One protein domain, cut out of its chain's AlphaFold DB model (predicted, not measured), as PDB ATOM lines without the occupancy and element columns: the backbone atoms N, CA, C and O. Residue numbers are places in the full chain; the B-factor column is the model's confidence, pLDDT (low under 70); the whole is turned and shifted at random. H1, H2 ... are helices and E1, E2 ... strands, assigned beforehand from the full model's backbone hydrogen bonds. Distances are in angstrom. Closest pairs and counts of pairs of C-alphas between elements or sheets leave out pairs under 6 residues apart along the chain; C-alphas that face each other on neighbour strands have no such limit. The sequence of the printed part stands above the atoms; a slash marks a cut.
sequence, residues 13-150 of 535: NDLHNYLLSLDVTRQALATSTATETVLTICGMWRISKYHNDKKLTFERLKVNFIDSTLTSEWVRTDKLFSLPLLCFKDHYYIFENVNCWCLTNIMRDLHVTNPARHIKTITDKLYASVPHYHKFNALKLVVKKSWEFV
ATOM      1  N   ASN A  13      23.047  -8.073  51.367       74.94
ATOM      2  CA  ASN A  13      23.424  -9.158  50.474       74.94
ATOM      3  C   ASN A  13      22.231  -9.660  49.647       74.94
ATOM      4  O   ASN A  13      22.413  -9.985  48.478       74.94
ATOM      5  N   ASP A  14      21.016  -9.651  50.198       77.25
ATOM      6  CA  ASP A  14      19.808 -10.072  49.476       77.25
ATOM      7  C   ASP A  14      19.448  -9.074  48.372       77.25
ATOM      8  O   ASP A  14      19.124  -9.468  47.252       77.25
ATOM      9  N   LEU A  15      19.581  -7.773  48.661       75.56
ATOM     10  CA  LEU A  15      19.430  -6.722  47.654       75.56
ATOM     11  C   LEU A  15      20.476  -6.874  46.542       75.56
ATOM     12  O   LEU A  15      20.133  -6.824  45.366       75.56
ATOM     13  N   HIS A  16      21.740  -7.094  46.906       75.75
ATOM     14  CA  HIS A  16      22.807  -7.318  45.935       75.75
ATOM     15  C   HIS A  16      22.516  -8.524  45.028       75.75
ATOM     16  O   HIS A  16      22.562  -8.391  43.807       75.75
ATOM     17  N   ASN A  17      22.148  -9.672  45.600       80.31
ATOM     18  CA  ASN A  17      21.847 -10.884  44.835       80.31
ATOM     19  C   ASN A  17      20.652 -10.697  43.892       80.31
ATOM     20  O   ASN A  17      20.678 -11.177  42.759       80.31
ATOM     21  N   TYR A  18      19.633  -9.949  44.317       80.06
ATOM     22  CA  TYR A  18      18.509  -9.614  43.449       80.06
ATOM     23  C   TYR A  18      18.929  -8.732  42.265       80.06
ATOM     24  O   TYR A  18      18.551  -9.012  41.129       80.06
ATOM     25  N   LEU A  19      19.760  -7.711  42.491       78.81
ATOM     26  CA  LEU A  19      20.282  -6.873  41.405       78.81
ATOM     27  C   LEU A  19      21.080  -7.698  40.386       78.81
ATOM     28  O   LEU A  19      20.907  -7.516  39.181       78.81
ATOM     29  N   LEU A  20      21.894  -8.653  40.847       79.94
ATOM     30  CA  LEU A  20      22.588  -9.588  39.957       79.94
ATOM     31  C   LEU A  20      21.601 -10.413  39.114       79.94
ATOM     32  O   LEU A  20      21.830 -10.590  37.921       79.94
ATOM     33  N   SER A  21      20.494 -10.874  39.711       81.25
ATOM     34  CA  SER A  21      19.462 -11.657  39.009       81.25
ATOM     35  C   SER A  21      18.706 -10.868  37.932       81.25
ATOM     36  O   SER A  21      18.201 -11.456  36.981       81.25
ATOM     37  N   LEU A  22      18.673  -9.539  38.051       74.44
ATOM     38  CA  LEU A  22      18.079  -8.624  37.075       74.44
ATOM     39  C   LEU A  22      19.077  -8.158  36.000       74.44
ATOM     40  O   LEU A  22      18.820  -7.173  35.309       74.44
ATOM     41  N   ASP A  23      20.232  -8.819  35.871       75.00
ATOM     42  CA  ASP A  23      21.297  -8.442  34.934       75.00
ATOM     43  C   ASP A  23      21.833  -7.002  35.148       75.00
ATOM     44  O   ASP A  23      22.397  -6.401  34.231       75.00
ATOM     45  N   VAL A  24      21.750  -6.438  36.365       72.12
ATOM     46  CA  VAL A  24      22.296  -5.092  36.692       72.12
ATOM     47  C   VAL A  24      23.831  -5.037  36.554       72.12
ATOM     48  O   VAL A  24      24.432  -3.967  36.482       72.12
ATOM     49  N   THR A  25      24.488  -6.192  36.418       70.19
ATOM     50  CA  THR A  25      25.905  -6.314  36.037       70.19
ATOM     51  C   THR A  25      26.166  -5.936  34.577       70.19
ATOM     52  O   THR A  25      27.263  -5.484  34.230       70.19
ATOM     53  N   ARG A  26      25.176  -6.083  33.685       69.75
ATOM     54  CA  ARG A  26      25.303  -5.661  32.291       69.75
ATOM     55  C   ARG A  26      25.116  -4.159  32.199       69.75
ATOM     56  O   ARG A  26      24.030  -3.606  32.329       69.75
ATOM     57  N   GLN A  27      26.223  -3.500  31.900       72.44
ATOM     58  CA  GLN A  27      26.295  -2.048  31.850       72.44
ATOM     59  C   GLN A  27      25.443  -1.426  30.744       72.44
ATOM     60  O   GLN A  27      24.882  -0.353  30.939       72.44
ATOM     61  N   ALA A  28      25.343  -2.083  29.589       76.38
ATOM     62  CA  ALA A  28      24.474  -1.637  28.515       76.38
ATOM     63  C   ALA A  28      24.047  -2.797  27.624       76.38
ATOM     64  O   ALA A  28      24.858  -3.659  27.281       76.38
ATOM     65  N   LEU A  29      22.789  -2.773  27.202       83.50
ATOM     66  CA  LEU A  29      22.215  -3.718  26.262       83.50
ATOM     67  C   LEU A  29      21.364  -2.951  25.256       83.50
ATOM     68  O   LEU A  29      20.437  -2.245  25.638       83.50
ATOM     69  N   ALA A  30      21.685  -3.095  23.975       84.94
ATOM     70  CA  ALA A  30      20.878  -2.551  22.897       84.94
ATOM     71  C   ALA A  30      20.119  -3.688  22.218       84.94
ATOM     72  O   ALA A  30      20.731  -4.635  21.725       84.94
ATOM     73  N   THR A  31      18.801  -3.572  22.172       89.00
ATOM     74  CA  THR A  31      17.905  -4.495  21.477       89.00
ATOM     75  C   THR A  31      17.081  -3.712  20.472       89.00
ATOM     76  O   THR A  31      16.671  -2.588  20.746       89.00
ATOM     77  N   SER A  32      16.836  -4.287  19.300       90.62
ATOM     78  CA  SER A  32      15.946  -3.694  18.302       90.62
ATOM     79  C   SER A  32      14.804  -4.654  18.042       90.62
ATOM     80  O   SER A  32      15.029  -5.845  17.845       90.62
ATOM     81  N   THR A  33      13.592  -4.123  18.017       92.00
ATOM     82  CA  THR A  33      12.389  -4.815  17.562       92.00
ATOM     83  C   THR A  33      11.928  -4.189  16.244       92.00
ATOM     84  O   THR A  33      12.554  -3.256  15.728       92.00
ATOM     85  N   ALA A  34      10.832  -4.709  15.684       92.19
ATOM     86  CA  ALA A  34      10.200  -4.133  14.498       92.19
ATOM     87  C   ALA A  34       9.619  -2.729  14.750       92.19
ATOM     88  O   ALA A  34       9.466  -1.956  13.809       92.19
ATOM     89  N   THR A  35       9.303  -2.384  16.003       92.44
ATOM     90  CA  THR A  35       8.616  -1.137  16.367       92.44
ATOM     91  C   THR A  35       9.522  -0.121  17.052       92.44
ATOM     92  O   THR A  35       9.254   1.075  16.957       92.44
ATOM     93  N   GLU A  36      10.603  -0.554  17.703       92.44
ATOM     94  CA  GLU A  36      11.486   0.341  18.447       92.44
ATOM     95  C   GLU A  36      12.931  -0.160  18.564       92.44
ATOM     96  O   GLU A  36      13.239  -1.344  18.424       92.44
ATOM     97  N   THR A  37      13.838   0.770  18.856       88.00
ATOM     98  CA  THR A  37      15.164   0.462  19.400       88.00
ATOM     99  C   THR A  37      15.176   0.778  20.882       88.00
ATOM    100  O   THR A  37      14.836   1.892  21.273       88.00
ATOM    101  N   VAL A  38      15.631  -0.171  21.692       88.88
ATOM    102  CA  VAL A  38      15.688  -0.059  23.146       88.88
ATOM    103  C   VAL A  38      17.138  -0.149  23.610       88.88
ATOM    104  O   VAL A  38      17.831  -1.128  23.335       88.88
ATOM    105  N   LEU A  39      17.599   0.866  24.337       84.62
ATOM    106  CA  LEU A  39      18.877   0.869  25.042       84.62
ATOM    107  C   LEU A  39      18.616   0.751  26.545       84.62
ATOM    108  O   LEU A  39      18.085   1.672  27.159       84.62
ATOM    109  N   THR A  40      19.019  -0.372  27.132       84.19
ATOM    110  CA  THR A  40      18.987  -0.595  28.580       84.19
ATOM    111  C   THR A  40      20.360  -0.297  29.177       84.19
ATOM    112  O   THR A  40      21.356  -0.812  28.674       84.19
ATOM    113  N   ILE A  41      20.433   0.511  30.234       77.31
ATOM    114  CA  ILE A  41      21.667   0.924  30.918       77.31
ATOM    115  C   ILE A  41      21.625   0.412  32.361       77.31
ATOM    116  O   ILE A  41      20.644   0.640  33.073       77.31
ATOM    117  N   CYS A  42      22.678  -0.298  32.774       75.81
ATOM    118  CA  CYS A  42      22.815  -0.939  34.089       75.81
ATOM    119  C   CYS A  42      21.600  -1.793  34.500       75.81
ATOM    120  O   CYS A  42      21.251  -1.830  35.671       75.81
ATOM    121  N   GLY A  43      20.879  -2.396  33.545       79.44
ATOM    122  CA  GLY A  43      19.639  -3.144  33.819       79.44
ATOM    123  C   GLY A  43      18.491  -2.321  34.429       79.44
ATOM    124  O   GLY A  43      17.458  -2.879  34.779       79.44
ATOM    125  N   MET A  44      18.648  -1.002  34.566       81.12
ATOM    126  CA  MET A  44      17.798  -0.167  35.421       81.12
ATOM    127  C   MET A  44      17.203   1.049  34.724       81.12
ATOM    128  O   MET A  44      16.235   1.627  35.215       81.12
ATOM    129  N   TRP A  45      17.767   1.444  33.589       81.56
ATOM    130  CA  TRP A  45      17.274   2.550  32.780       81.56
ATOM    131  C   TRP A  45      17.038   2.076  31.375       81.56
ATOM    132  O   TRP A  45      17.840   1.312  30.847       81.56
ATOM    133  N   ARG A  46      15.967   2.560  30.767       85.25
ATOM    134  CA  ARG A  46      15.608   2.224  29.406       85.25
ATOM    135  C   ARG A  46      15.330   3.492  28.619       85.25
ATOM    136  O   ARG A  46      14.574   4.358  29.056       85.25
ATOM    137  N   ILE A  47      15.965   3.579  27.459       83.44
ATOM    138  CA  ILE A  47      15.711   4.598  26.448       83.44
ATOM    139  C   ILE A  47      15.143   3.876  25.234       83.44
ATOM    140  O   ILE A  47      15.847   3.073  24.618       83.44
ATOM    141  N   SER A  48      13.895   4.166  24.885       86.44
ATOM    142  CA  SER A  48      13.242   3.580  23.715       86.44
ATOM    143  C   SER A  48      12.996   4.639  22.647       86.44
ATOM    144  O   SER A  48      12.461   5.705  22.953       86.44
ATOM    145  N   LYS A  49      13.382   4.339  21.401       84.44
ATOM    146  CA  LYS A  49      13.083   5.130  20.199       84.44
ATOM    147  C   LYS A  49      12.162   4.339  19.301       84.44
ATOM    148  O   LYS A  49      12.579   3.337  18.719       84.44
ATOM    149  N   TYR A  50      10.940   4.823  19.164       85.06
ATOM    150  CA  TYR A  50       9.945   4.223  18.291       85.06
ATOM    151  C   TYR A  50      10.264   4.552  16.832       85.06
ATOM    152  O   TYR A  50      10.596   5.686  16.482       85.06
ATOM    153  N   HIS A  51      10.210   3.552  15.956       87.38
ATOM    154  CA  HIS A  51      10.632   3.713  14.562       87.38
ATOM    155  C   HIS A  51       9.670   4.578  13.749       87.38
ATOM    156  O   HIS A  51      10.134   5.292  12.857       87.38
ATOM    157  N   ASN A  52       8.377   4.529  14.078       85.31
ATOM    158  CA  ASN A  52       7.303   5.160  13.307       85.31
ATOM    159  C   ASN A  52       7.247   6.679  13.500       85.31
ATOM    160  O   ASN A  52       7.234   7.415  12.522       85.31
ATOM    161  N   ASP A  53       7.239   7.148  14.748       81.19
ATOM    162  CA  ASP A  53       7.086   8.566  15.101       81.19
ATOM    163  C   ASP A  53       8.383   9.195  15.637       81.19
ATOM    164  O   ASP A  53       8.397  10.364  16.015       81.19
ATOM    165  N   LYS A  54       9.474   8.414  15.695       76.50
ATOM    166  CA  LYS A  54      10.773   8.800  16.278       76.50
ATOM    167  C   LYS A  54      10.685   9.242  17.739       76.50
ATOM    168  O   LYS A  54      11.656   9.777  18.274       76.50
ATOM    169  N   LYS A  55       9.565   8.970  18.414       78.44
ATOM    170  CA  LYS A  55       9.345   9.382  19.793       78.44
ATOM    171  C   LYS A  55      10.336   8.688  20.708       78.44
ATOM    172  O   LYS A  55      10.575   7.483  20.604       78.44
ATOM    173  N   LEU A  56      10.876   9.467  21.637       75.69
ATOM    174  CA  LEU A  56      11.709   8.966  22.715       75.69
ATOM    175  C   LEU A  56      10.873   8.786  23.974       75.69
ATOM    176  O   LEU A  56      10.107   9.667  24.373       75.69
ATOM    177  N   THR A  57      11.041   7.637  24.616       82.94
ATOM    178  CA  THR A  57      10.536   7.410  25.966       82.94
ATOM    179  C   THR A  57      11.671   6.982  26.871       82.94
ATOM    180  O   THR A  57      12.619   6.319  26.448       82.94
ATOM    181  N   PHE A  58      11.565   7.423  28.117       82.31
ATOM    182  CA  PHE A  58      12.535   7.154  29.154       82.31
ATOM    183  C   PHE A  58      11.804   6.455  30.280       82.31
ATOM    184  O   PHE A  58      10.772   6.933  30.763       82.31
ATOM    185  N   GLU A  59      12.336   5.315  30.677       86.88
ATOM    186  CA  GLU A  59      11.772   4.502  31.736       86.88
ATOM    187  C   GLU A  59      12.880   4.154  32.720       86.88
ATOM    188  O   GLU A  59      14.032   3.914  32.346       86.88
ATOM    189  N   ARG A  60      12.523   4.126  33.999       87.44
ATOM    190  CA  ARG A  60      13.374   3.579  35.049       87.44
ATOM    191  C   ARG A  60      12.733   2.324  35.598       87.44
ATOM    192  O   ARG A  60      11.508   2.240  35.681       87.44
ATOM    193  N   LEU A  61      13.556   1.385  36.030       86.38
ATOM    194  CA  LEU A  61      13.085   0.240  36.781       86.38
ATOM    195  C   LEU A  61      12.728   0.714  38.193       86.38
ATOM    196  O   LEU A  61      13.595   1.146  38.956       86.38
ATOM    197  N   LYS A  62      11.439   0.688  38.519       87.94
ATOM    198  CA  LYS A  62      10.932   0.927  39.866       87.94
ATOM    199  C   LYS A  62      10.853  -0.409  40.582       87.94
ATOM    200  O   LYS A  62      10.311  -1.371  40.039       87.94
ATOM    201  N   VAL A  63      11.396  -0.464  41.791       84.06
ATOM    202  CA  VAL A  63      11.374  -1.672  42.617       84.06
ATOM    203  C   VAL A  63      10.329  -1.492  43.707       84.06
ATOM    204  O   VAL A  63      10.384  -0.526  44.460       84.06
ATOM    205  N   ASN A  64       9.373  -2.411  43.790       81.56
ATOM    206  CA  ASN A  64       8.294  -2.372  44.767       81.56
ATOM    207  C   ASN A  64       8.404  -3.556  45.730       81.56
ATOM    208  O   ASN A  64       8.956  -4.612  45.409       81.56
ATOM    209  N   PHE A  65       7.836  -3.372  46.917       76.69
ATOM    210  CA  PHE A  65       7.742  -4.415  47.922       76.69
ATOM    211  C   PHE A  65       6.274  -4.775  48.142       76.69
ATOM    212  O   PHE A  65       5.521  -3.978  48.699       76.69
ATOM    213  N   ILE A  66       5.867  -5.955  47.676       76.31
ATOM    214  CA  ILE A  66       4.485  -6.439  47.777       76.31
ATOM    215  C   ILE A  66       4.531  -7.793  48.485       76.31
ATOM    216  O   ILE A  66       5.191  -8.714  48.013       76.31
ATOM    217  N   ASP A  67       3.890  -7.903  49.649       74.50
ATOM    218  CA  ASP A  67       3.730  -9.165  50.390       74.50
ATOM    219  C   ASP A  67       5.029  -9.968  50.594       74.50
ATOM    220  O   ASP A  67       5.094 -11.169  50.355       74.50
ATOM    221  N   SER A  68       6.110  -9.313  51.032       71.69
ATOM    222  CA  SER A  68       7.441  -9.940  51.220       71.69
ATOM    223  C   SER A  68       8.195 -10.312  49.936       71.69
ATOM    224  O   SER A  68       9.386 -10.658  49.985       71.69
ATOM    225  N   THR A  69       7.562 -10.143  48.778       72.62
ATOM    226  CA  THR A  69       8.166 -10.342  47.462       72.62
ATOM    227  C   THR A  69       8.672  -9.020  46.896       72.62
ATOM    228  O   THR A  69       8.062  -7.960  47.051       72.62
ATOM    229  N   LEU A  70       9.859  -9.078  46.295       75.19
ATOM    230  CA  LEU A  70      10.448  -7.938  45.608       75.19
ATOM    231  C   LEU A  70       9.999  -8.020  44.152       75.19
ATOM    232  O   LEU A  70      10.261  -9.024  43.493       75.19
ATOM    233  N   THR A  71       9.297  -6.998  43.678       83.19
ATOM    234  CA  THR A  71       8.824  -6.919  42.294       83.19
ATOM    235  C   THR A  71       9.426  -5.697  41.617       83.19
ATOM    236  O   THR A  71       9.901  -4.767  42.274       83.19
ATOM    237  N   SER A  72       9.448  -5.694  40.288       85.12
ATOM    238  CA  SER A  72       9.944  -4.554  39.525       85.12
ATOM    239  C   SER A  72       9.096  -4.291  38.297       85.12
ATOM    240  O   SER A  72       8.683  -5.226  37.615       85.12
ATOM    241  N   GLU A  73       8.896  -3.018  37.993       91.31
ATOM    242  CA  GLU A  73       8.162  -2.553  36.821       91.31
ATOM    243  C   GLU A  73       8.909  -1.390  36.166       91.31
ATOM    244  O   GLU A  73       9.601  -0.616  36.833       91.31
ATOM    245  N   TRP A  74       8.787  -1.260  34.848       91.06
ATOM    246  CA  TRP A  74       9.297  -0.092  34.139       91.06
ATOM    247  C   TRP A  74       8.303   1.051  34.299       91.06
ATOM    248  O   TRP A  74       7.125   0.908  33.983       91.06
ATOM    249  N   VAL A  75       8.776   2.187  34.805       90.00
ATOM    250  CA  VAL A  75       7.947   3.374  35.012       90.00
ATOM    251  C   VAL A  75       8.520   4.523  34.213       90.00
ATOM    252  O   VAL A  75       9.716   4.820  34.295       90.00
ATOM    253  N   ARG A  76       7.646   5.190  33.454       87.38
ATOM    254  CA  ARG A  76       8.008   6.374  32.683       87.38
ATOM    255  C   ARG A  76       8.566   7.453  33.605       87.38
ATOM    256  O   ARG A  76       8.018   7.735  34.667       87.38
ATOM    257  N   THR A  77       9.648   8.074  33.170       79.69
ATOM    258  CA  THR A  77      10.329   9.151  33.883       79.69
ATOM    259  C   THR A  77      10.654  10.261  32.898       79.69
ATOM    260  O   THR A  77      10.999  10.017  31.749       79.69
ATOM    261  N   ASP A  78      10.495  11.499  33.331       66.75
ATOM    262  CA  ASP A  78      10.901  12.707  32.610       66.75
ATOM    263  C   ASP A  78      12.359  13.086  32.913       66.75
ATOM    264  O   ASP A  78      13.005  13.804  32.149       66.75
ATOM    265  N   LYS A  79      12.893  12.565  34.018       57.62
ATOM    266  CA  LYS A  79      14.281  12.730  34.426       57.62
ATOM    267  C   LYS A  79      15.124  11.685  33.724       57.62
ATOM    268  O   LYS A  79      15.164  10.533  34.163       57.62
ATOM    269  N   LEU A  80      15.830  12.084  32.670       55.22
ATOM    270  CA  LEU A  80      17.058  11.383  32.355       55.22
ATOM    271  C   LEU A  80      18.094  11.811  33.390       55.22
ATOM    272  O   LEU A  80      18.276  13.004  33.625       55.22
ATOM    273  N   PHE A  81      18.769  10.853  34.016       57.56
ATOM    274  CA  PHE A  81      20.018  11.167  34.689       57.56
ATOM    275  C   PHE A  81      20.899  11.959  33.737       57.56
ATOM    276  O   PHE A  81      20.997  11.632  32.550       57.56
ATOM    277  N   SER A  82      21.529  13.000  34.266       50.69
ATOM    278  CA  SER A  82      22.624  13.710  33.630       50.69
ATOM    279  C   SER A  82      23.789  12.734  33.479       50.69
ATOM    280  O   SER A  82      24.757  12.794  34.228       50.69
ATOM    281  N   LEU A  83      23.672  11.768  32.557       50.06
ATOM    282  CA  LEU A  83      24.806  11.005  32.073       50.06
ATOM    283  C   LEU A  83      25.786  12.040  31.554       50.06
ATOM    284  O   LEU A  83      25.472  12.709  30.563       50.06
ATOM    285  N   PRO A  84      26.989  12.136  32.128       49.16
ATOM    286  CA  PRO A  84      28.070  12.783  31.427       49.16
ATOM    287  C   PRO A  84      28.462  11.848  30.274       49.16
ATOM    288  O   PRO A  84      29.455  11.134  30.334       49.16
ATOM    289  N   LEU A  85      27.669  11.833  29.194       48.78
ATOM    290  CA  LEU A  85      27.993  11.127  27.946       48.78
ATOM    291  C   LEU A  85      29.232  11.734  27.263       48.78
ATOM    292  O   LEU A  85      29.709  11.204  26.260       48.78
ATOM    293  N   LEU A  86      29.712  12.879  27.761       48.88
ATOM    294  CA  LEU A  86      30.433  13.865  26.965       48.88
ATOM    295  C   LEU A  86      31.849  14.189  27.431       48.88
ATOM    296  O   LEU A  86      32.602  14.777  26.656       48.88
ATOM    297  N   CYS A  87      32.261  13.791  28.632       46.53
ATOM    298  CA  CYS A  87      33.628  13.997  29.099       46.53
ATOM    299  C   CYS A  87      33.956  13.039  30.229       46.53
ATOM    300  O   CYS A  87      33.139  12.905  31.118       46.53
ATOM    301  N   PHE A  88      35.108  12.370  30.151       47.00
ATOM    302  CA  PHE A  88      36.152  12.219  31.179       47.00
ATOM    303  C   PHE A  88      37.139  11.135  30.709       47.00
ATOM    304  O   PHE A  88      36.807  10.277  29.890       47.00
ATOM    305  N   LYS A  89      38.393  11.221  31.169       44.34
ATOM    306  CA  LYS A  89      39.471  10.276  30.821       44.34
ATOM    307  C   LYS A  89      39.308   8.912  31.502       44.34
ATOM    308  O   LYS A  89      39.973   7.967  31.085       44.34
ATOM    309  N   ASP A  90      38.431   8.805  32.500       55.62
ATOM    310  CA  ASP A  90      38.277   7.599  33.300       55.62
ATOM    311  C   ASP A  90      36.872   6.993  33.184       55.62
ATOM    312  O   ASP A  90      35.861   7.577  33.577       55.62
ATOM    313  N   HIS A  91      36.836   5.784  32.632       55.81
ATOM    314  CA  HIS A  91      35.634   4.976  32.457       55.81
ATOM    315  C   HIS A  91      35.061   4.534  33.815       55.81
ATOM    316  O   HIS A  91      33.871   4.233  33.911       55.81
ATOM    317  N   TYR A  92      35.899   4.515  34.858       61.56
ATOM    318  CA  TYR A  92      35.536   4.220  36.238       61.56
ATOM    319  C   TYR A  92      34.550   5.251  36.802       61.56
ATOM    320  O   TYR A  92      33.495   4.884  37.314       61.56
ATOM    321  N   TYR A  93      34.840   6.541  36.619       62.09
ATOM    322  CA  TYR A  93      34.078   7.627  37.235       62.09
ATOM    323  C   TYR A  93      32.637   7.717  36.714       62.09
ATOM    324  O   TYR A  93      31.693   7.887  37.486       62.09
ATOM    325  N   ILE A  94      32.432   7.558  35.402       59.59
ATOM    326  CA  ILE A  94      31.083   7.566  34.809       59.59
ATOM    327  C   ILE A  94      30.274   6.379  35.341       59.59
ATOM    328  O   ILE A  94      29.109   6.527  35.703       59.59
ATOM    329  N   PHE A  95      30.902   5.206  35.421       62.66
ATOM    330  CA  PHE A  95      30.256   3.995  35.909       62.66
ATOM    331  C   PHE A  95      29.842   4.113  37.380       62.66
ATOM    332  O   PHE A  95      28.706   3.780  37.722       62.66
ATOM    333  N   GLU A  96      30.743   4.581  38.243       66.94
ATOM    334  CA  GLU A  96      30.465   4.752  39.670       66.94
ATOM    335  C   GLU A  96      29.272   5.691  39.871       66.94
ATOM    336  O   GLU A  96      28.314   5.336  40.554       66.94
ATOM    337  N   ASN A  97      29.250   6.827  39.170       70.88
ATOM    338  CA  ASN A  97      28.166   7.802  39.280       70.88
ATOM    339  C   ASN A  97      26.806   7.254  38.822       70.88
ATOM    340  O   ASN A  97      25.804   7.443  39.516       70.88
ATOM    341  N   VAL A  98      26.752   6.541  37.691       70.00
ATOM    342  CA  VAL A  98      25.493   5.972  37.183       70.00
ATOM    343  C   VAL A  98      24.931   4.931  38.153       70.00
ATOM    344  O   VAL A  98      23.749   4.997  38.490       70.00
ATOM    345  N   ASN A  99      25.759   4.012  38.657       70.69
ATOM    346  CA  ASN A  99      25.299   2.995  39.609       70.69
ATOM    347  C   ASN A  99      24.926   3.596  40.962       70.69
ATOM    348  O   ASN A  99      23.885   3.238  41.510       70.69
ATOM    349  N   CYS A 100      25.708   4.546  41.476       74.19
ATOM    350  CA  CYS A 100      25.383   5.243  42.717       74.19
ATOM    351  C   CYS A 100      24.016   5.928  42.628       74.19
ATOM    352  O   CYS A 100      23.194   5.817  43.541       74.19
ATOM    353  N   TRP A 101      23.727   6.576  41.501       74.94
ATOM    354  CA  TRP A 101      22.441   7.226  41.281       74.94
ATOM    355  C   TRP A 101      21.287   6.224  41.116       74.94
ATOM    356  O   TRP A 101      20.208   6.403  41.686       74.94
ATOM    357  N   CYS A 102      21.522   5.126  40.400       73.38
ATOM    358  CA  CYS A 102      20.586   4.010  40.268       73.38
ATOM    359  C   CYS A 102      20.208   3.418  41.636       73.38
ATOM    360  O   CYS A 102      19.029   3.355  41.990       73.38
ATOM    361  N   LEU A 103      21.213   3.064  42.436       75.44
ATOM    362  CA  LEU A 103      21.040   2.509  43.776       75.44
ATOM    363  C   LEU A 103      20.357   3.497  44.718       75.44
ATOM    364  O   LEU A 103      19.514   3.087  45.509       75.44
ATOM    365  N   THR A 104      20.644   4.796  44.596       81.12
ATOM    366  CA  THR A 104      19.943   5.840  45.359       81.12
ATOM    367  C   THR A 104      18.439   5.814  45.090       81.12
ATOM    368  O   THR A 104      17.646   5.901  46.026       81.12
ATOM    369  N   ASN A 105      18.027   5.680  43.826       79.75
ATOM    370  CA  ASN A 105      16.609   5.625  43.473       79.75
ATOM    371  C   ASN A 105      15.945   4.327  43.946       79.75
ATOM    372  O   ASN A 105      14.850   4.403  44.490       79.75
ATOM    373  N   ILE A 106      16.613   3.172  43.841       78.19
ATOM    374  CA  ILE A 106      16.088   1.912  44.401       78.19
ATOM    375  C   ILE A 106      15.950   2.009  45.915       78.19
ATOM    376  O   ILE A 106      14.913   1.665  46.464       78.19
ATOM    377  N   MET A 107      16.978   2.492  46.610       80.94
ATOM    378  CA  MET A 107      16.921   2.644  48.062       80.94
ATOM    379  C   MET A 107      15.820   3.619  48.480       80.94
ATOM    380  O   MET A 107      15.194   3.410  49.516       80.94
ATOM    381  N   ARG A 108      15.530   4.639  47.661       81.25
ATOM    382  CA  ARG A 108      14.379   5.525  47.860       81.25
ATOM    383  C   ARG A 108      13.050   4.806  47.630       81.25
ATOM    384  O   ARG A 108      12.166   4.960  48.465       81.25
ATOM    385  N   ASP A 109      12.918   4.033  46.551       82.00
ATOM    386  CA  ASP A 109      11.718   3.230  46.272       82.00
ATOM    387  C   ASP A 109      11.453   2.216  47.400       82.00
ATOM    388  O   ASP A 109      10.310   1.969  47.769       82.00
ATOM    389  N   LEU A 110      12.521   1.689  48.001       77.94
ATOM    390  CA  LEU A 110      12.468   0.793  49.152       77.94
ATOM    391  C   LEU A 110      12.340   1.525  50.495       77.94
ATOM    392  O   LEU A 110      12.247   0.867  51.520       77.94
ATOM    393  N   HIS A 111      12.327   2.859  50.533       81.69
ATOM    394  CA  HIS A 111      12.269   3.651  51.769       81.69
ATOM    395  C   HIS A 111      13.418   3.384  52.770       81.69
ATOM    396  O   HIS A 111      13.242   3.497  53.983       81.69
ATOM    397  N   VAL A 112      14.617   3.056  52.279       77.19
ATOM    398  CA  VAL A 112      15.817   2.850  53.108       77.19
ATOM    399  C   VAL A 112      16.330   4.189  53.650       77.19
ATOM    400  O   VAL A 112      16.615   5.122  52.898       77.19
ATOM    401  N   THR A 113      16.507   4.279  54.969       74.50
ATOM    402  CA  THR A 113      17.106   5.444  55.633       74.50
ATOM    403  C   THR A 113      18.628   5.455  55.471       74.50
ATOM    404  O   THR A 113      19.274   4.442  55.716       74.50
ATOM    405  N   ASN A 114      19.208   6.615  55.146       73.12
ATOM    406  CA  ASN A 114      20.655   6.827  54.978       73.12
ATOM    407  C   ASN A 114      21.323   5.947  53.887       73.12
ATOM    408  O   ASN A 114      22.231   5.160  54.169       73.12
ATOM    409  N   PRO A 115      20.903   6.089  52.616       73.25
ATOM    410  CA  PRO A 115      21.368   5.243  51.515       73.25
ATOM    411  C   PRO A 115      22.871   5.393  51.211       73.25
ATOM    412  O   PRO A 115      23.514   4.436  50.782       73.25
ATOM    413  N   ALA A 116      23.464   6.561  51.482       73.81
ATOM    414  CA  ALA A 116      24.848   6.885  51.122       73.81
ATOM    415  C   ALA A 116      25.878   5.890  51.688       73.81
ATOM    416  O   ALA A 116      26.794   5.474  50.979       73.81
ATOM    417  N   ARG A 117      25.691   5.443  52.939       74.31
ATOM    418  CA  ARG A 117      26.595   4.487  53.605       74.31
ATOM    419  C   ARG A 117      26.612   3.114  52.924       74.31
ATOM    420  O   ARG A 117      27.606   2.400  53.002       74.31
ATOM    421  N   HIS A 118      25.513   2.739  52.281       76.44
ATOM    422  CA  HIS A 118      25.298   1.413  51.710       76.44
ATOM    423  C   HIS A 118      25.605   1.355  50.214       76.44
ATOM    424  O   HIS A 118      26.063   0.326  49.718       76.44
ATOM    425  N   ILE A 119      25.393   2.470  49.510       79.69
ATOM    426  CA  ILE A 119      25.608   2.588  48.067       79.69
ATOM    427  C   ILE A 119      27.040   2.219  47.691       79.69
ATOM    428  O   ILE A 119      27.216   1.360  46.838       79.69
ATOM    429  N   LYS A 120      28.052   2.792  48.359       77.69
ATOM    430  CA  LYS A 120      29.461   2.559  48.002       77.69
ATOM    431  C   LYS A 120      29.817   1.070  48.011       77.69
ATOM    432  O   LYS A 120      30.300   0.541  47.019       77.69
ATOM    433  N   THR A 121      29.466   0.363  49.085       79.50
ATOM    434  CA  THR A 121      29.741  -1.075  49.219       79.50
ATOM    435  C   THR A 121      29.046  -1.919  48.147       79.50
ATOM    436  O   THR A 121      29.622  -2.898  47.676       79.50
ATOM    437  N   ILE A 122      27.813  -1.577  47.760       76.94
ATOM    438  CA  ILE A 122      27.092  -2.303  46.704       76.94
ATOM    439  C   ILE A 122      27.686  -1.973  45.330       76.94
ATOM    440  O   ILE A 122      27.900  -2.889  44.538       76.94
ATOM    441  N   THR A 123      27.997  -0.702  45.060       75.50
ATOM    442  CA  THR A 123      28.641  -0.256  43.815       75.50
ATOM    443  C   THR A 123      29.986  -0.946  43.609       75.50
ATOM    444  O   THR A 123      30.228  -1.469  42.524       75.50
ATOM    445  N   ASP A 124      30.820  -1.034  44.649       76.94
ATOM    446  CA  ASP A 124      32.127  -1.699  44.590       76.94
ATOM    447  C   ASP A 124      31.983  -3.194  44.255       76.94
ATOM    448  O   ASP A 124      32.684  -3.720  43.385       76.94
ATOM    449  N   LYS A 125      31.019  -3.882  44.888       80.56
ATOM    450  CA  LYS A 125      30.731  -5.306  44.630       80.56
ATOM    451  C   LYS A 125      30.190  -5.546  43.220       80.56
ATOM    452  O   LYS A 125      30.679  -6.437  42.521       80.56
ATOM    453  N   LEU A 126      29.234  -4.728  42.770       74.75
ATOM    454  CA  LEU A 126      28.722  -4.786  41.400       74.75
ATOM    455  C   LEU A 126      29.849  -4.522  40.397       74.75
ATOM    456  O   LEU A 126      29.992  -5.271  39.436       74.75
ATOM    457  N   TYR A 127      30.710  -3.530  40.636       73.75
ATOM    458  CA  TYR A 127      31.833  -3.226  39.749       73.75
ATOM    459  C   TYR A 127      32.839  -4.373  39.644       73.75
ATOM    460  O   TYR A 127      33.316  -4.670  38.542       73.75
ATOM    461  N   ALA A 128      33.164  -5.005  40.775       79.00
ATOM    462  CA  ALA A 128      34.069  -6.147  40.830       79.00
ATOM    463  C   ALA A 128      33.521  -7.357  40.055       79.00
ATOM    464  O   ALA A 128      34.298  -8.101  39.460       79.00
ATOM    465  N   SER A 129      32.195  -7.522  39.993       77.38
ATOM    466  CA  SER A 129      31.543  -8.629  39.277       77.38
ATOM    467  C   SER A 129      31.538  -8.495  37.744       77.38
ATOM    468  O   SER A 129      31.257  -9.464  37.041       77.38
ATOM    469  N   VAL A 130      31.859  -7.315  37.198       70.62
ATOM    470  CA  VAL A 130      31.802  -7.048  35.750       70.62
ATOM    471  C   VAL A 130      33.200  -7.147  35.127       70.62
ATOM    472  O   VAL A 130      34.101  -6.419  35.553       70.62
ATOM    473  N   PRO A 131      33.421  -7.947  34.065       76.38
ATOM    474  CA  PRO A 131      34.726  -8.005  33.404       76.38
ATOM    475  C   PRO A 131      35.079  -6.690  32.695       76.38
ATOM    476  O   PRO A 131      34.235  -6.087  32.029       76.38
ATOM    477  N   HIS A 132      36.347  -6.265  32.777       65.94
ATOM    478  CA  HIS A 132      36.829  -4.975  32.254       65.94
ATOM    479  C   HIS A 132      36.468  -4.728  30.773       65.94
ATOM    480  O   HIS A 132      36.113  -3.614  30.384       65.94
ATOM    481  N   TYR A 133      36.503  -5.768  29.938       68.19
ATOM    482  CA  TYR A 133      36.144  -5.689  28.517       68.19
ATOM    483  C   TYR A 133      34.673  -5.295  28.284       68.19
ATOM    484  O   TYR A 133      34.379  -4.446  27.438       68.19
ATOM    485  N   HIS A 134      33.746  -5.842  29.078       65.25
ATOM    486  CA  HIS A 134      32.331  -5.470  29.011       65.25
ATOM    487  C   HIS A 134      32.107  -4.020  29.440       65.25
ATOM    488  O   HIS A 134      31.218  -3.369  28.893       65.25
ATOM    489  N   LYS A 135      32.963  -3.485  30.326       64.94
ATOM    490  CA  LYS A 135      32.890  -2.083  30.763       64.94
ATOM    491  C   LYS A 135      33.123  -1.109  29.609       64.94
ATOM    492  O   LYS A 135      32.347  -0.191  29.353       64.94
ATOM    493  N   PHE A 136      34.185  -1.361  28.853       60.72
ATOM    494  CA  PHE A 136      34.576  -0.523  27.725       60.72
ATOM    495  C   PHE A 136      33.585  -0.602  26.555       60.72
ATOM    496  O   PHE A 136      33.229   0.417  25.956       60.72
ATOM    497  N   ASN A 137      33.104  -1.807  26.237       61.09
ATOM    498  CA  ASN A 137      32.141  -2.005  25.156       61.09
ATOM    499  C   ASN A 137      30.770  -1.421  25.469       61.09
ATOM    500  O   ASN A 137      30.144  -0.854  24.576       61.09
ATOM    501  N   ALA A 138      30.317  -1.519  26.717       59.84
ATOM    502  CA  ALA A 138      29.063  -0.918  27.126       59.84
ATOM    503  C   ALA A 138      29.105   0.601  27.004       59.84
ATOM    504  O   ALA A 138      28.194   1.165  26.412       59.84
ATOM    505  N   LEU A 139      30.183   1.265  27.439       58.91
ATOM    506  CA  LEU A 139      30.306   2.710  27.246       58.91
ATOM    507  C   LEU A 139      30.333   3.075  25.758       58.91
ATOM    508  O   LEU A 139      29.606   3.968  25.331       58.91
ATOM    509  N   LYS A 140      31.107   2.353  24.938       59.72
ATOM    510  CA  LYS A 140      31.090   2.542  23.478       59.72
ATOM    511  C   LYS A 140      29.696   2.364  22.887       59.72
ATOM    512  O   LYS A 140      29.335   3.115  21.985       59.72
ATOM    513  N   LEU A 141      28.931   1.388  23.371       62.25
ATOM    514  CA  LEU A 141      27.577   1.106  22.915       62.25
ATOM    515  C   LEU A 141      26.597   2.183  23.378       62.25
ATOM    516  O   LEU A 141      25.835   2.657  22.550       62.25
ATOM    517  N   VAL A 142      26.648   2.620  24.639       59.97
ATOM    518  CA  VAL A 142      25.833   3.725  25.170       59.97
ATOM    519  C   VAL A 142      26.109   4.988  24.385       59.97
ATOM    520  O   VAL A 142      25.169   5.605  23.908       59.97
ATOM    521  N   VAL A 143      27.379   5.336  24.180       56.84
ATOM    522  CA  VAL A 143      27.790   6.483  23.369       56.84
ATOM    523  C   VAL A 143      27.232   6.308  21.955       56.84
ATOM    524  O   VAL A 143      26.393   7.092  21.530       56.84
ATOM    525  N   LYS A 144      27.593   5.233  21.244       61.41
ATOM    526  CA  LYS A 144      27.146   4.971  19.865       61.41
ATOM    527  C   LYS A 144      25.620   4.995  19.711       61.41
ATOM    528  O   LYS A 144      25.130   5.617  18.777       61.41
ATOM    529  N   LYS A 145      24.882   4.317  20.590       62.28
ATOM    530  CA  LYS A 145      23.423   4.181  20.517       62.28
ATOM    531  C   LYS A 145      22.710   5.439  20.974       62.28
ATOM    532  O   LYS A 145      21.815   5.861  20.266       62.28
ATOM    533  N   SER A 146      23.163   6.116  22.027       58.25
ATOM    534  CA  SER A 146      22.644   7.453  22.357       58.25
ATOM    535  C   SER A 146      22.805   8.403  21.163       58.25
ATOM    536  O   SER A 146      21.910   9.193  20.891       58.25
ATOM    537  N   TRP A 147      23.872   8.265  20.364       57.69
ATOM    538  CA  TRP A 147      24.056   9.062  19.143       57.69
ATOM    539  C   TRP A 147      23.162   8.684  17.967       57.69
ATOM    540  O   TRP A 147      22.836   9.555  17.171       57.69
ATOM    541  N   GLU A 148      22.736   7.428  17.840       61.97
ATOM    542  CA  GLU A 148      21.726   7.038  16.839       61.97
ATOM    543  C   GLU A 148      20.349   7.672  17.144       61.97
ATOM    544  O   GLU A 148      19.462   7.740  16.285       61.97
ATOM    545  N   PHE A 149      20.167   8.157  18.375       57.66
ATOM    546  CA  PHE A 149      18.929   8.762  18.844       57.66
ATOM    547  C   PHE A 149      18.935  10.289  18.665       57.66
ATOM    548  O   PHE A 149      17.859  10.865  18.549       57.66
ATOM    549  N   VAL A 150      20.113  10.914  18.532       55.22
ATOM    550  CA  VAL A 150      20.282  12.352  18.264       55.22
ATOM    551  C   VAL A 150      20.234  12.614  16.757       55.22
ATOM    552  O   VAL A 150      21.186  12.328  16.030       55.22
TER     553      VAL A 150
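What this domain is: This is residues 13 to 150 of the 535 residues of an uncharacterized protein of Shewanella baltica OS117 (UniProt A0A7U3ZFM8). A five-stranded sheet, curled like part of a barrel, has two helices, H2 and H4, over one face, about perpendicular to each other; H3 packs on H2, with H1 near it. The 138 printed residues include four named helices and five named strands, in the order H1 E1 E2 E3 E4 E5 H2 H3 H4. The sheet, ordered E1 to E5, is a meander, each strand the antiparallel neighbour of the one before. The class is mixed; the whole is compact, radius of gyration of the C-alphas 15.1 A, spanning 41 by 38 by 23 A.

How they stand to each other: H1, residues 13 to 21, is not on the sheet. E1, residues 28 to 32, and E2, residues 36 to 41, form a hairpin; N 29 and O 40, 2.8 A apart, are within hydrogen-bond range. Three more hairpins follow: E2 and E3, residues 45 to 50, with N 39 and O 47 at 2.8 A; E3 and E4, residues 56 to 66, with N 46 and O 59 at 2.8 A; E4 and E5, residues 69 to 76, with N 62 and O 73 at 2.8 A. H2, residues 91 to 109, is on the sheet at a height of 9.8 A; its closest C-alphas to E4 are Asp 109 and Val 63, 6.1 A. H3, residues 116 to 129, touches H2 at a steep tilt of 53 degrees, closest C-alphas Ile 119 and Cys 100, 6.0 A. H4, residues 132 to 149, is on the same face as H2, height 8.2 A, closest C-alphas to E1 Ala 138 and Ala 28, 4.8 A. Every O i to N i+4 pair is within range in H1, H2 and H4, and 8 of 10 in H3.

Where its parts are: H1 begins at C-alpha 13 (23.424, -9.158, 50.474). E4 is 30.3 A long, H2 27.7 A and H4 26.2 A, ending at C-alpha 149 (18.929, 8.762, 18.844).

The domain as a whole: The printed part has no cut. The link from E5 to H2 is long. Residue 26 and residues 78 to 96 and 132 to 150 have pLDDT under 70.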